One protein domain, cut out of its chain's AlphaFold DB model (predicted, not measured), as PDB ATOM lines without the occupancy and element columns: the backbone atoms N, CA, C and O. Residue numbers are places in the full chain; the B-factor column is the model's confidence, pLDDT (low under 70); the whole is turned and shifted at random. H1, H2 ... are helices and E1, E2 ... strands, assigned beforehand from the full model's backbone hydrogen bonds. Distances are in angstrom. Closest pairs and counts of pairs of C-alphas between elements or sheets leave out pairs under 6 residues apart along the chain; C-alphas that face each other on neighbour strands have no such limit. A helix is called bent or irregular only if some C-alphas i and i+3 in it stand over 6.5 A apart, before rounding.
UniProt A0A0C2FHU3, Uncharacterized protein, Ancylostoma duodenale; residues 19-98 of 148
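What this domain is: This is residues 19 to 98 of the 148 residues of an uncharacterized protein of Ancylostoma duodenale (UniProt A0A0C2FHU3). The long helix H3 makes the core; H1 crosses its later half, and the small hairpin E1 E2 packs on H3. The short H2 packs on the later part of H1, and loop 42 to 61 leads from H2 to E1. Printed are 80 residues, mostly helix, in the order H1 H2 E1 E2 H3, compact with radius of gyration 11.6 A and spans of 30 by 26 by 20 A.

How they stand to each other: H1, residues 19 to 31, touches H2, residues 37 to 41, with residues 26 to 30 alone; the closest C-alphas, Tyr 30 and Phe 40, are 6.5 A apart. H3, residues 79 to 97, touches H1 with residues 87 to 95 alone, about perpendicular at 77 degrees; the closest C-alphas, Ile 22 and Gly 91, are 4.5 A apart. E1, residues 62 to 64, and E2, residues 70 to 72, form an antiparallel hairpin; N 63 and O 71 are within hydrogen-bond range at 2.8 A. The closest C-alphas of E2 and H3, Pro 72 and Gly 84, are 4.2 A apart. O i to N i+4 pairs are within range throughout H2, in 8 of 9 in H1 and 12 of 15 in H3.

Where its parts are: H1 begins at C-alpha 19 (101.594, -60.911, 200.596) and spans 19.2 A. H3 spans 24.5 A to C-alpha 97 (96.782, -44.136, 204.704), with a kink of 28 degrees near residue 91; it is only just irregular, C-alphas 91 and 94 being 6.7 A apart.

The domain as a whole: The printed part has no cut; the link H2 to E1 is long. The farthest C-alphas, Thr 50 and Ala 67, are 33.7 A apart. No printed residue is under 70 in pLDDT.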
ATOM      1  N   ILE A  19     102.727 -60.527 201.435       94.88
ATOM      2  CA  ILE A  19     101.594 -60.911 200.596       94.88
ATOM      3  C   ILE A  19     100.449 -61.499 201.436       94.88
ATOM      4  O   ILE A  19      99.288 -61.155 201.228       94.88
ATOM      5  N   GLN A  20     100.748 -62.316 202.452       94.94
ATOM      6  CA  GLN A  20      99.710 -62.814 203.362       94.94
ATOM      7  C   GLN A  20      99.177 -61.717 204.288       94.94
ATOM      8  O   GLN A  20      97.985 -61.718 204.611       94.94
ATOM      9  N   GLN A  21     100.022 -60.759 204.680       95.00
ATOM     10  CA  GLN A  21      99.587 -59.579 205.419       95.00
ATOM     11  C   GLN A  21      98.556 -58.791 204.609       95.00
ATOM     12  O   GLN A  21      97.466 -58.551 205.120       95.00
ATOM     13  N   ILE A  22      98.824 -58.514 203.331       96.25
ATOM     14  CA  ILE A  22      97.885 -57.823 202.435       96.25
ATOM     15  C   ILE A  22      96.582 -58.611 202.271       96.25
ATOM     16  O   ILE A  22      95.497 -58.039 202.379       96.25
ATOM     17  N   ASN A  23      96.660 -59.933 202.063       95.19
ATOM     18  CA  ASN A  23      95.460 -60.763 201.913       95.19
ATOM     19  C   ASN A  23      94.553 -60.692 203.151       95.19
ATOM     20  O   ASN A  23      93.334 -60.569 203.045       95.19
ATOM     21  N   SER A  24      95.160 -60.781 204.337       94.38
ATOM     22  CA  SER A  24      94.432 -60.755 205.609       94.38
ATOM     23  C   SER A  24      93.932 -59.357 205.979       94.38
ATOM     24  O   SER A  24      92.855 -59.242 206.571       94.38
ATOM     25  N   ALA A  25      94.662 -58.306 205.591       94.25
ATOM     26  CA  ALA A  25      94.305 -56.919 205.850       94.25
ATOM     27  C   ALA A  25      92.927 -56.577 205.276       94.25
ATOM     28  O   ALA A  25      92.108 -56.022 205.997       94.25
ATOM     29  N   VAL A  26      92.615 -57.007 204.049       94.50
ATOM     30  CA  VAL A  26      91.303 -56.782 203.410       94.50
ATOM     31  C   VAL A  26      90.132 -57.135 204.340       94.50
ATOM     32  O   VAL A  26      89.235 -56.323 204.577       94.50
ATOM     33  N   SER A  27      90.154 -58.345 204.900       93.38
ATOM     34  CA  SER A  27      89.110 -58.817 205.812       93.38
ATOM     35  C   SER A  27      89.231 -58.169 207.194       93.38
ATOM     36  O   SER A  27      88.219 -57.820 207.798       93.38
ATOM     37  N   LEU A  28      90.455 -57.976 207.695       92.19
ATOM     38  CA  LEU A  28      90.710 -57.333 208.985       92.19
ATOM     39  C   LEU A  28      90.129 -55.912 209.034       92.19
ATOM     40  O   LEU A  28      89.437 -55.586 209.999       92.19
ATOM     41  N   LEU A  29      90.369 -55.099 207.997       89.88
ATOM     42  CA  LEU A  29      89.893 -53.715 207.896       89.88
ATOM     43  C   LEU A  29      88.359 -53.657 207.875       89.88
ATOM     44  O   LEU A  29      87.754 -52.831 208.559       89.88
ATOM     45  N   TYR A  30      87.709 -54.585 207.172       91.25
ATOM     46  CA  TYR A  30      86.250 -54.693 207.180       91.25
ATOM     47  C   TYR A  30      85.700 -55.089 208.559       91.25
ATOM     48  O   TYR A  30      84.850 -54.393 209.115       91.25
ATOM     49  N   PHE A  31      86.202 -56.173 209.158       91.00
ATOM     50  CA  PHE A  31      85.663 -56.675 210.427       91.00
ATOM     51  C   PHE A  31      85.981 -55.782 211.632       91.00
ATOM     52  O   PHE A  31      85.262 -55.844 212.629       91.00
ATOM     53  N   ARG A  32      87.001 -54.917 211.541       86.94
ATOM     54  CA  ARG A  32      87.271 -53.872 212.543       86.94
ATOM     55  C   ARG A  32      86.512 -52.564 212.298       86.94
ATOM     56  O   ARG A  32      86.646 -51.632 213.086       86.94
ATOM     57  N   GLY A  33      85.693 -52.504 211.248       83.69
ATOM     58  CA  GLY A  33      84.861 -51.344 210.939       83.69
ATOM     59  C   GLY A  33      85.631 -50.166 210.344       83.69
ATOM     60  O   GLY A  33      85.194 -49.029 210.488       83.69
ATOM     61  N   GLU A  34      86.758 -50.422 209.682       85.38
ATOM     62  CA  GLU A  34      87.483 -49.414 208.904       85.38
ATOM     63  C   GLU A  34      87.049 -49.383 207.439       85.38
ATOM     64  O   GLU A  34      87.032 -48.321 206.829       85.38
ATOM     65  N   HIS A  35      86.598 -50.510 206.889       87.75
ATOM     66  CA  HIS A  35      85.924 -50.543 205.590       87.75
ATOM     67  C   HIS A  35      84.431 -50.775 205.741       87.75
ATOM     68  O   HIS A  35      83.979 -51.590 206.550       87.75
ATOM     69  N   GLY A  36      83.653 -50.063 204.927       86.75
ATOM     70  CA  GLY A  36      82.217 -50.253 204.862       86.75
ATOM     71  C   GLY A  36      81.850 -51.544 204.137       86.75
ATOM     72  O   GLY A  36      82.630 -52.118 203.376       86.75
ATOM     73  N   LYS A  37      80.596 -51.973 204.305       88.94
ATOM     74  CA  LYS A  37      80.052 -53.117 203.562       88.94
ATOM     75  C   LYS A  37      80.156 -52.934 202.045       88.94
ATOM     76  O   LYS A  37      80.449 -53.899 201.359       88.94
ATOM     77  N   SER A  38      79.949 -51.723 201.526       91.69
ATOM     78  CA  SER A  38      80.101 -51.439 200.091       91.69
ATOM     79  C   SER A  38      81.527 -51.664 199.595       91.69
ATOM     80  O   SER A  38      81.709 -52.197 198.505       91.69
ATOM     81  N   ASP A  39      82.520 -51.281 200.399       91.31
ATOM     82  CA  ASP A  39      83.936 -51.393 200.046       91.31
ATOM     83  C   ASP A  39      84.342 -52.867 200.025       91.31
ATOM     84  O   ASP A  39      84.954 -53.337 199.063       91.31
ATOM     85  N   PHE A  40      83.900 -53.623 201.033       92.62
ATOM     86  CA  PHE A  40      84.103 -55.062 201.078       92.62
ATOM     87  C   PHE A  40      83.348 -55.763 199.942       92.62
ATOM     88  O   PHE A  40      83.953 -56.496 199.170       92.62
ATOM     89  N   ASP A  41      82.055 -55.503 199.742       93.81
ATOM     90  CA  ASP A  41      81.256 -56.138 198.685       93.81
ATOM     91  C   ASP A  41      81.809 -55.840 197.272       93.81
ATOM     92  O   ASP A  41      81.635 -56.654 196.363       93.81
ATOM     93  N   ALA A  42      82.535 -54.732 197.061       94.50
ATOM     94  CA  ALA A  42      83.196 -54.433 195.785       94.50
ATOM     95  C   ALA A  42      84.272 -55.467 195.393       94.50
ATOM     96  O   ALA A  42      84.540 -55.647 194.201       94.50
ATOM     97  N   LEU A  43      84.851 -56.173 196.371       94.88
ATOM     98  CA  LEU A  43      85.806 -57.270 196.173       94.88
ATOM     99  C   LEU A  43      85.134 -58.620 195.888       94.88
ATOM    100  O   LEU A  43      85.826 -59.571 195.531       94.88
ATOM    101  N   SER A  44      83.804 -58.731 195.985       93.19
ATOM    102  CA  SER A  44      83.087 -59.993 195.730       93.19
ATOM    103  C   SER A  44      83.368 -60.557 194.336       93.19
ATOM    104  O   SER A  44      83.593 -61.755 194.184       93.19
ATOM    105  N   LYS A  45      83.473 -59.684 193.326       92.25
ATOM    106  CA  LYS A  45      83.840 -60.041 191.942       92.25
ATOM    107  C   LYS A  45      85.256 -60.613 191.796       92.25
ATOM    108  O   LYS A  45      85.569 -61.201 190.767       92.25
ATOM    109  N   CYS A  46      86.106 -60.405 192.798       93.31
ATOM    110  CA  CYS A  46      87.490 -60.870 192.836       93.31
ATOM    111  C   CYS A  46      87.618 -62.244 193.486       93.31
ATOM    112  O   CYS A  46      88.698 -62.830 193.465       93.31
ATOM    113  N   CYS A  47      86.528 -62.764 194.051       91.00
ATOM    114  CA  CYS A  47      86.518 -64.022 194.760       91.00
ATOM    115  C   CYS A  47      85.720 -65.103 194.029       91.00
ATOM    116  O   CYS A  47      84.656 -64.857 193.464       91.00
ATOM    117  N   ASN A  48      86.218 -66.337 194.093       83.44
ATOM    118  CA  ASN A  48      85.454 -67.510 193.697       83.44
ATOM    119  C   ASN A  48      84.350 -67.798 194.736       83.44
ATOM    120  O   ASN A  48      84.611 -67.870 195.934       83.44
ATOM    121  N   THR A  49      83.127 -68.041 194.270       75.50
ATOM    122  CA  THR A  49      81.922 -68.276 195.086       75.50
ATOM    123  C   THR A  49      81.957 -69.547 195.944       75.50
ATOM    124  O   THR A  49      81.037 -69.787 196.724       75.50
ATOM    125  N   THR A  50      83.004 -70.366 195.829       82.31
ATOM    126  CA  THR A  50      83.139 -71.634 196.564       82.31
ATOM    127  C   THR A  50      83.541 -71.430 198.035       82.31
ATOM    128  O   THR A  50      83.498 -72.366 198.831       82.31
ATOM    129  N   SER A  51      83.941 -70.221 198.437       80.25
ATOM    130  CA  SER A  51      84.303 -69.900 199.824       80.25
ATOM    131  C   SER A  51      83.726 -68.551 200.255       80.25
ATOM    132  O   SER A  51      83.521 -67.678 199.409       80.25
ATOM    133  N   PRO A  52      83.447 -68.350 201.559       88.69
ATOM    134  CA  PRO A  52      83.042 -67.043 202.060       88.69
ATOM    135  C   PRO A  52      84.090 -65.985 201.719       88.69
ATOM    136  O   PRO A  52      85.288 -66.262 201.795       88.69
ATOM    137  N   GLN A  53      83.637 -64.760 201.431       90.00
ATOM    138  CA  GLN A  53      84.521 -63.699 200.946       90.00
ATOM    139  C   GLN A  53      85.722 -63.418 201.879       90.00
ATOM    140  O   GLN A  53      86.811 -63.064 201.440       90.00
ATOM    141  N   ALA A  54      85.528 -63.618 203.183       88.31
ATOM    142  CA  ALA A  54      86.559 -63.436 204.199       88.31
ATOM    143  C   ALA A  54      87.799 -64.335 204.020       88.31
ATOM    144  O   ALA A  54      88.849 -64.021 204.576       88.31
ATOM    145  N   TYR A  55      87.674 -65.435 203.268       88.12
ATOM    146  CA  TYR A  55      88.716 -66.448 203.070       88.12
ATOM    147  C   TYR A  55      89.247 -66.501 201.635       88.12
ATOM    148  O   TYR A  55      89.917 -67.462 201.263       88.12
ATOM    149  N   CYS A  56      88.923 -65.509 200.806       90.62
ATOM    150  CA  CYS A  56      89.395 -65.493 199.429       90.62
ATOM    151  C   CYS A  56      90.897 -65.257 199.353       90.62
ATOM    152  O   CYS A  56      91.497 -64.570 200.179       90.62
ATOM    153  N   ASP A  57      91.484 -65.799 198.294       91.94
ATOM    154  CA  ASP A  57      92.824 -65.436 197.875       91.94
ATOM    155  C   ASP A  57      92.756 -64.214 196.949       91.94
ATOM    156  O   ASP A  57      92.547 -64.319 195.735       91.94
ATOM    157  N   PHE A  58      92.922 -63.035 197.543       92.62
ATOM    158  CA  PHE A  58      92.969 -61.768 196.826       92.62
ATOM    159  C   PHE A  58      94.345 -61.475 196.223       92.62
ATOM    160  O   PHE A  58      94.471 -60.606 195.356       92.62
ATOM    161  N   VAL A  59      95.392 -62.192 196.637       91.56
ATOM    162  CA  VAL A  59      96.764 -61.838 196.250       91.56
ATOM    163  C   VAL A  59      97.136 -62.308 194.854       91.56
ATOM    164  O   VAL A  59      98.116 -61.843 194.267       91.56
ATOM    165  N   SER A  60      96.309 -63.164 194.258       93.38
ATOM    166  CA  SER A  60      96.424 -63.559 192.855       93.38
ATOM    167  C   SER A  60      96.454 -62.366 191.880       93.38
ATOM    168  O   SER A  60      97.066 -62.490 190.814       93.38
ATOM    169  N   TYR A  61      95.906 -61.204 192.259       96.31
ATOM    170  CA  TYR A  61      95.821 -59.996 191.426       96.31
ATOM    171  C   TYR A  61      96.956 -58.975 191.618       96.31
ATOM    172  O   TYR A  61      97.017 -58.001 190.864       96.31
ATOM    173  N   ILE A  62      97.858 -59.177 192.584       97.44
ATOM    174  CA  ILE A  62      98.893 -58.190 192.938       97.44
ATOM    175  C   ILE A  62     100.313 -58.759 192.857       97.44
ATOM    176  O   ILE A  62     100.536 -59.968 192.897       97.44
ATOM    177  N   THR A  63     101.291 -57.876 192.744       97.19
ATOM    178  CA  THR A  63     102.716 -58.179 192.867       97.19
ATOM    179  C   THR A  63     103.345 -57.220 193.866       97.19
ATOM    180  O   THR A  63     102.782 -56.161 194.132       97.19
ATOM    181  N   LEU A  64     104.488 -57.602 194.427       97.25
ATOM    182  CA  LEU A  64     105.276 -56.741 195.299       97.25
ATOM    183  C   LEU A  64     106.525 -56.315 194.536       97.25
ATOM    184  O   LEU A  64     107.143 -57.140 193.854       97.25
ATOM    185  N   ASP A  65     106.881 -55.039 194.626       95.81
ATOM    186  CA  ASP A  65     108.164 -54.572 194.114       95.81
ATOM    187  C   ASP A  65     109.322 -54.959 195.055       95.81
ATOM    188  O   ASP A  65     109.142 -55.601 196.090       95.81
ATOM    189  N   ALA A  66     110.551 -54.590 194.689       95.38
ATOM    190  CA  ALA A  66     111.737 -54.922 195.480       95.38
ATOM    191  C   ALA A  66     111.771 -54.257 196.872       95.38
ATOM    192  O   ALA A  66     112.571 -54.664 197.711       95.38
ATOM    193  N   ALA A  67     110.947 -53.232 197.102       93.88
ATOM    194  CA  ALA A  67     110.804 -52.544 198.378       93.88
ATOM    195  C   ALA A  67     109.582 -53.029 199.181       93.88
ATOM    196  O   ALA A  67     109.348 -52.501 200.264       93.88
ATOM    197  N   GLY A  68     108.835 -54.012 198.667       92.19
ATOM    198  CA  GLY A  68     107.639 -54.566 199.303       92.19
ATOM    199  C   GLY A  68     106.327 -53.911 198.868       92.19
ATOM    200  O   GLY A  68     105.249 -54.440 199.116       92.19
ATOM    201  N   ASN A  69     106.361 -52.803 198.117       95.62
ATOM    202  CA  ASN A  69     105.115 -52.104 197.806       95.62
ATOM    203  C   ASN A  69     104.216 -52.936 196.892       95.62
ATOM    204  O   ASN A  69     104.667 -53.499 195.887       95.62
ATOM    205  N   ALA A  70     102.927 -52.955 197.222       96.94
ATOM    206  CA  ALA A  70     101.928 -53.680 196.461       96.94
ATOM    207  C   ALA A  70     101.513 -52.926 195.192       96.94
ATOM    208  O   ALA A  70     101.119 -51.762 195.233       96.94
ATOM    209  N   TRP A  71     101.519 -53.634 194.064       97.62
ATOM    210  CA  TRP A  71     101.089 -53.132 192.761       97.62
ATOM    211  C   TRP A  71     100.097 -54.093 192.099       97.62
ATOM    212  O   TRP A  71     100.253 -55.313 192.213       97.62
ATOM    213  N   PRO A  72      99.095 -53.598 191.353       97.56
ATOM    214  CA  PRO A  72      98.264 -54.457 190.516       97.56
ATOM    215  C   PRO A  72      99.133 -55.170 189.472       97.56
ATOM    216  O   PRO A  72      99.945 -54.529 188.806       97.56
ATOM    217  N   LYS A  73      98.944 -56.482 189.265       96.75
ATOM    218  CA  LYS A  73      99.643 -57.204 188.177       96.75
ATOM    219  C   LYS A  73      99.263 -56.676 186.796       96.75
ATOM    220  O   LYS A  73     100.056 -56.742 185.862       96.75
ATOM    221  N   VAL A  74      98.025 -56.205 186.671       97.00
ATOM    222  CA  VAL A  74      97.460 -55.620 185.458       97.00
ATOM    223  C   VAL A  74      96.810 -54.300 185.851       97.00
ATOM    224  O   VAL A  74      96.119 -54.239 186.865       97.00
ATOM    225  N   ASN A  75      97.027 -53.251 185.060       92.75
ATOM    226  CA  ASN A  75      96.453 -51.930 185.297       92.75
ATOM    227  C   ASN A  75      95.597 -51.491 184.101       92.75
ATOM    228  O   ASN A  75      95.980 -50.627 183.315       92.75
ATOM    229  N   ASP A  76      94.462 -52.166 183.929       95.25
ATOM    230  CA  ASP A  76      93.478 -51.913 182.881       95.25
ATOM    231  C   ASP A  76      92.041 -52.028 183.433       95.25
ATOM    232  O   ASP A  76      91.818 -52.213 184.631       95.25
ATOM    233  N   ASN A  77      91.048 -51.933 182.546       95.06
ATOM    234  CA  ASN A  77      89.633 -52.013 182.915       95.06
ATOM    235  C   ASN A  77      89.100 -53.453 183.063       95.06
ATOM    236  O   ASN A  77      87.894 -53.628 183.254       95.06
ATOM    237  N   SER A  78      89.946 -54.486 182.965       96.88
ATOM    238  CA  SER A  78      89.526 -55.882 183.141       96.88
ATOM    239  C   SER A  78      89.118 -56.172 184.590       96.88
ATOM    240  O   SER A  78      89.449 -55.424 185.510       96.88
ATOM    241  N   ILE A  79      88.431 -57.296 184.827       94.88
ATOM    242  CA  ILE A  79      88.135 -57.749 186.198       94.88
ATOM    243  C   ILE A  79      89.439 -57.914 186.990       94.88
ATOM    244  O   ILE A  79      89.510 -57.472 188.131       94.88
ATOM    245  N   ALA A  80      90.487 -58.467 186.371       95.75
ATOM    246  CA  ALA A  80      91.781 -58.647 187.020       95.75
ATOM    247  C   ALA A  80      92.425 -57.309 187.417       95.75
ATOM    248  O   ALA A  80      92.904 -57.183 188.542       95.75
ATOM    249  N   GLY A  81      92.386 -56.303 186.536       97.06
ATOM    250  CA  GLY A  81      92.905 -54.966 186.830       97.06
ATOM    251  C   GLY A  81      92.108 -54.247 187.918       97.06
ATOM    252  O   GLY A  81      92.678 -53.681 188.850       97.06
ATOM    253  N   GLN A  82      90.779 -54.340 187.875       97.06
ATOM    254  CA  GLN A  82      89.914 -53.800 188.927       97.06
ATOM    255  C   GLN A  82      90.175 -54.469 190.282       97.06
ATOM    256  O   GLN A  82      90.226 -53.787 191.302       97.06
ATOM    257  N   CYS A  83      90.357 -55.790 190.299       96.88
ATOM    258  CA  CYS A  83      90.668 -56.536 191.510       96.88
ATOM    259  C   CYS A  83      92.047 -56.190 192.061       96.88
ATOM    260  O   CYS A  83      92.158 -55.921 193.251       96.88
ATOM    261  N   GLY A  84      93.072 -56.096 191.213       97.56
ATOM    262  CA  GLY A  84      94.402 -55.664 191.642       97.56
ATOM    263  C   GLY A  84      94.371 -54.282 192.296       97.56
ATOM    264  O   GLY A  84      94.908 -54.110 193.386       97.56
ATOM    265  N   ASN A  85      93.662 -53.324 191.694       97.56
ATOM    266  CA  ASN A  85      93.502 -51.981 192.257       97.56
ATOM    267  C   ASN A  85      92.763 -51.981 193.606       97.56
ATOM    268  O   ASN A  85      93.213 -51.332 194.547       97.56
ATOM    269  N   LEU A  86      91.658 -52.725 193.727       96.50
ATOM    270  CA  LEU A  86      90.909 -52.818 194.985       96.50
ATOM    271  C   LEU A  86      91.736 -53.457 196.105       96.50
ATOM    272  O   LEU A  86      91.682 -52.987 197.236       96.50
ATOM    273  N   VAL A  87      92.502 -54.505 195.797       96.69
ATOM    274  CA  VAL A  87      93.319 -55.220 196.786       96.69
ATOM    275  C   VAL A  87      94.513 -54.383 197.229       96.69
ATOM    276  O   VAL A  87      94.797 -54.340 198.420       96.69
ATOM    277  N   VAL A  88      95.178 -53.668 196.315       97.12
ATOM    278  CA  VAL A  88      96.240 -52.719 196.690       97.12
ATOM    279  C   VAL A  88      95.678 -51.600 197.559       97.12
ATOM    280  O   VAL A  88      96.258 -51.283 198.594       97.12
ATOM    281  N   GLN A  89      94.526 -51.033 197.191       95.06
ATOM    282  CA  GLN A  89      93.925 -49.976 197.992       95.06
ATOM    283  C   GLN A  89      93.562 -50.486 199.392       95.06
ATOM    284  O   GLN A  89      94.091 -49.991 200.382       95.06
ATOM    285  N   GLN A  90      92.734 -51.528 199.466       93.81
ATOM    286  CA  GLN A  90      92.148 -51.974 200.725       93.81
ATOM    287  C   GLN A  90      93.078 -52.834 201.588       93.81
ATOM    288  O   GLN A  90      92.944 -52.861 202.805       93.81
ATOM    289  N   GLY A  91      93.983 -53.596 200.982       94.00
ATOM    290  CA  GLY A  91      94.873 -54.510 201.696       94.00
ATOM    291  C   GLY A  91      96.247 -53.919 202.012       94.00
ATOM    292  O   GLY A  91      96.945 -54.459 202.866       94.00
ATOM    293  N   PHE A  92      96.647 -52.834 201.340       95.19
ATOM    294  CA  PHE A  92      97.969 -52.225 201.510       95.19
ATOM    295  C   PHE A  92      97.875 -50.730 201.833       95.19
ATOM    296  O   PHE A  92      98.257 -50.327 202.928       95.19
ATOM    297  N   ASN A  93      97.319 -49.907 200.941       93.81
ATOM    298  CA  ASN A  93      97.313 -48.452 201.130       93.81
ATOM    299  C   ASN A  93      96.500 -48.027 202.356       93.81
ATOM    300  O   ASN A  93      96.981 -47.224 203.147       93.81
ATOM    301  N   ASP A  94      95.296 -48.565 202.546       91.00
ATOM    302  CA  ASP A  94      94.393 -48.150 203.629       91.00
ATOM    303  C   ASP A  94      94.911 -48.560 205.021       91.00
ATOM    304  O   ASP A  94      94.629 -47.892 206.018       91.00
ATOM    305  N   VAL A  95      95.763 -49.591 205.094       90.00
ATOM    306  CA  VAL A  95      96.469 -49.951 206.334       90.00
ATOM    307  C   VAL A  95      97.343 -48.794 206.818       90.00
ATOM    308  O   VAL A  95      97.424 -48.574 208.023       90.00
ATOM    309  N   TRP A  96      97.961 -48.050 205.895       87.44
ATOM    310  CA  TRP A  96      98.910 -46.970 206.187       87.44
ATOM    311  C   TRP A  96      98.342 -45.558 206.007       87.44
ATOM    312  O   TRP A  96      98.860 -44.604 206.580       87.44
ATOM    313  N   GLY A  97      97.314 -45.415 205.173       83.06
ATOM    314  CA  GLY A  97      96.782 -44.136 204.704       83.06
ATOM    315  C   GLY A  97      95.505 -43.680 205.406       83.06
ATOM    316  O   GLY A  97      95.019 -42.586 205.117       83.06
ATOM    317  N   THR A  98      94.940 -44.489 206.306       78.25
ATOM    318  CA  THR A  98      93.788 -44.074 207.118       78.25
ATOM    319  C   THR A  98      94.216 -43.155 208.266       78.25
ATOM    320  O   THR A  98      95.388 -43.036 208.607       78.25
TER     321      THR A  98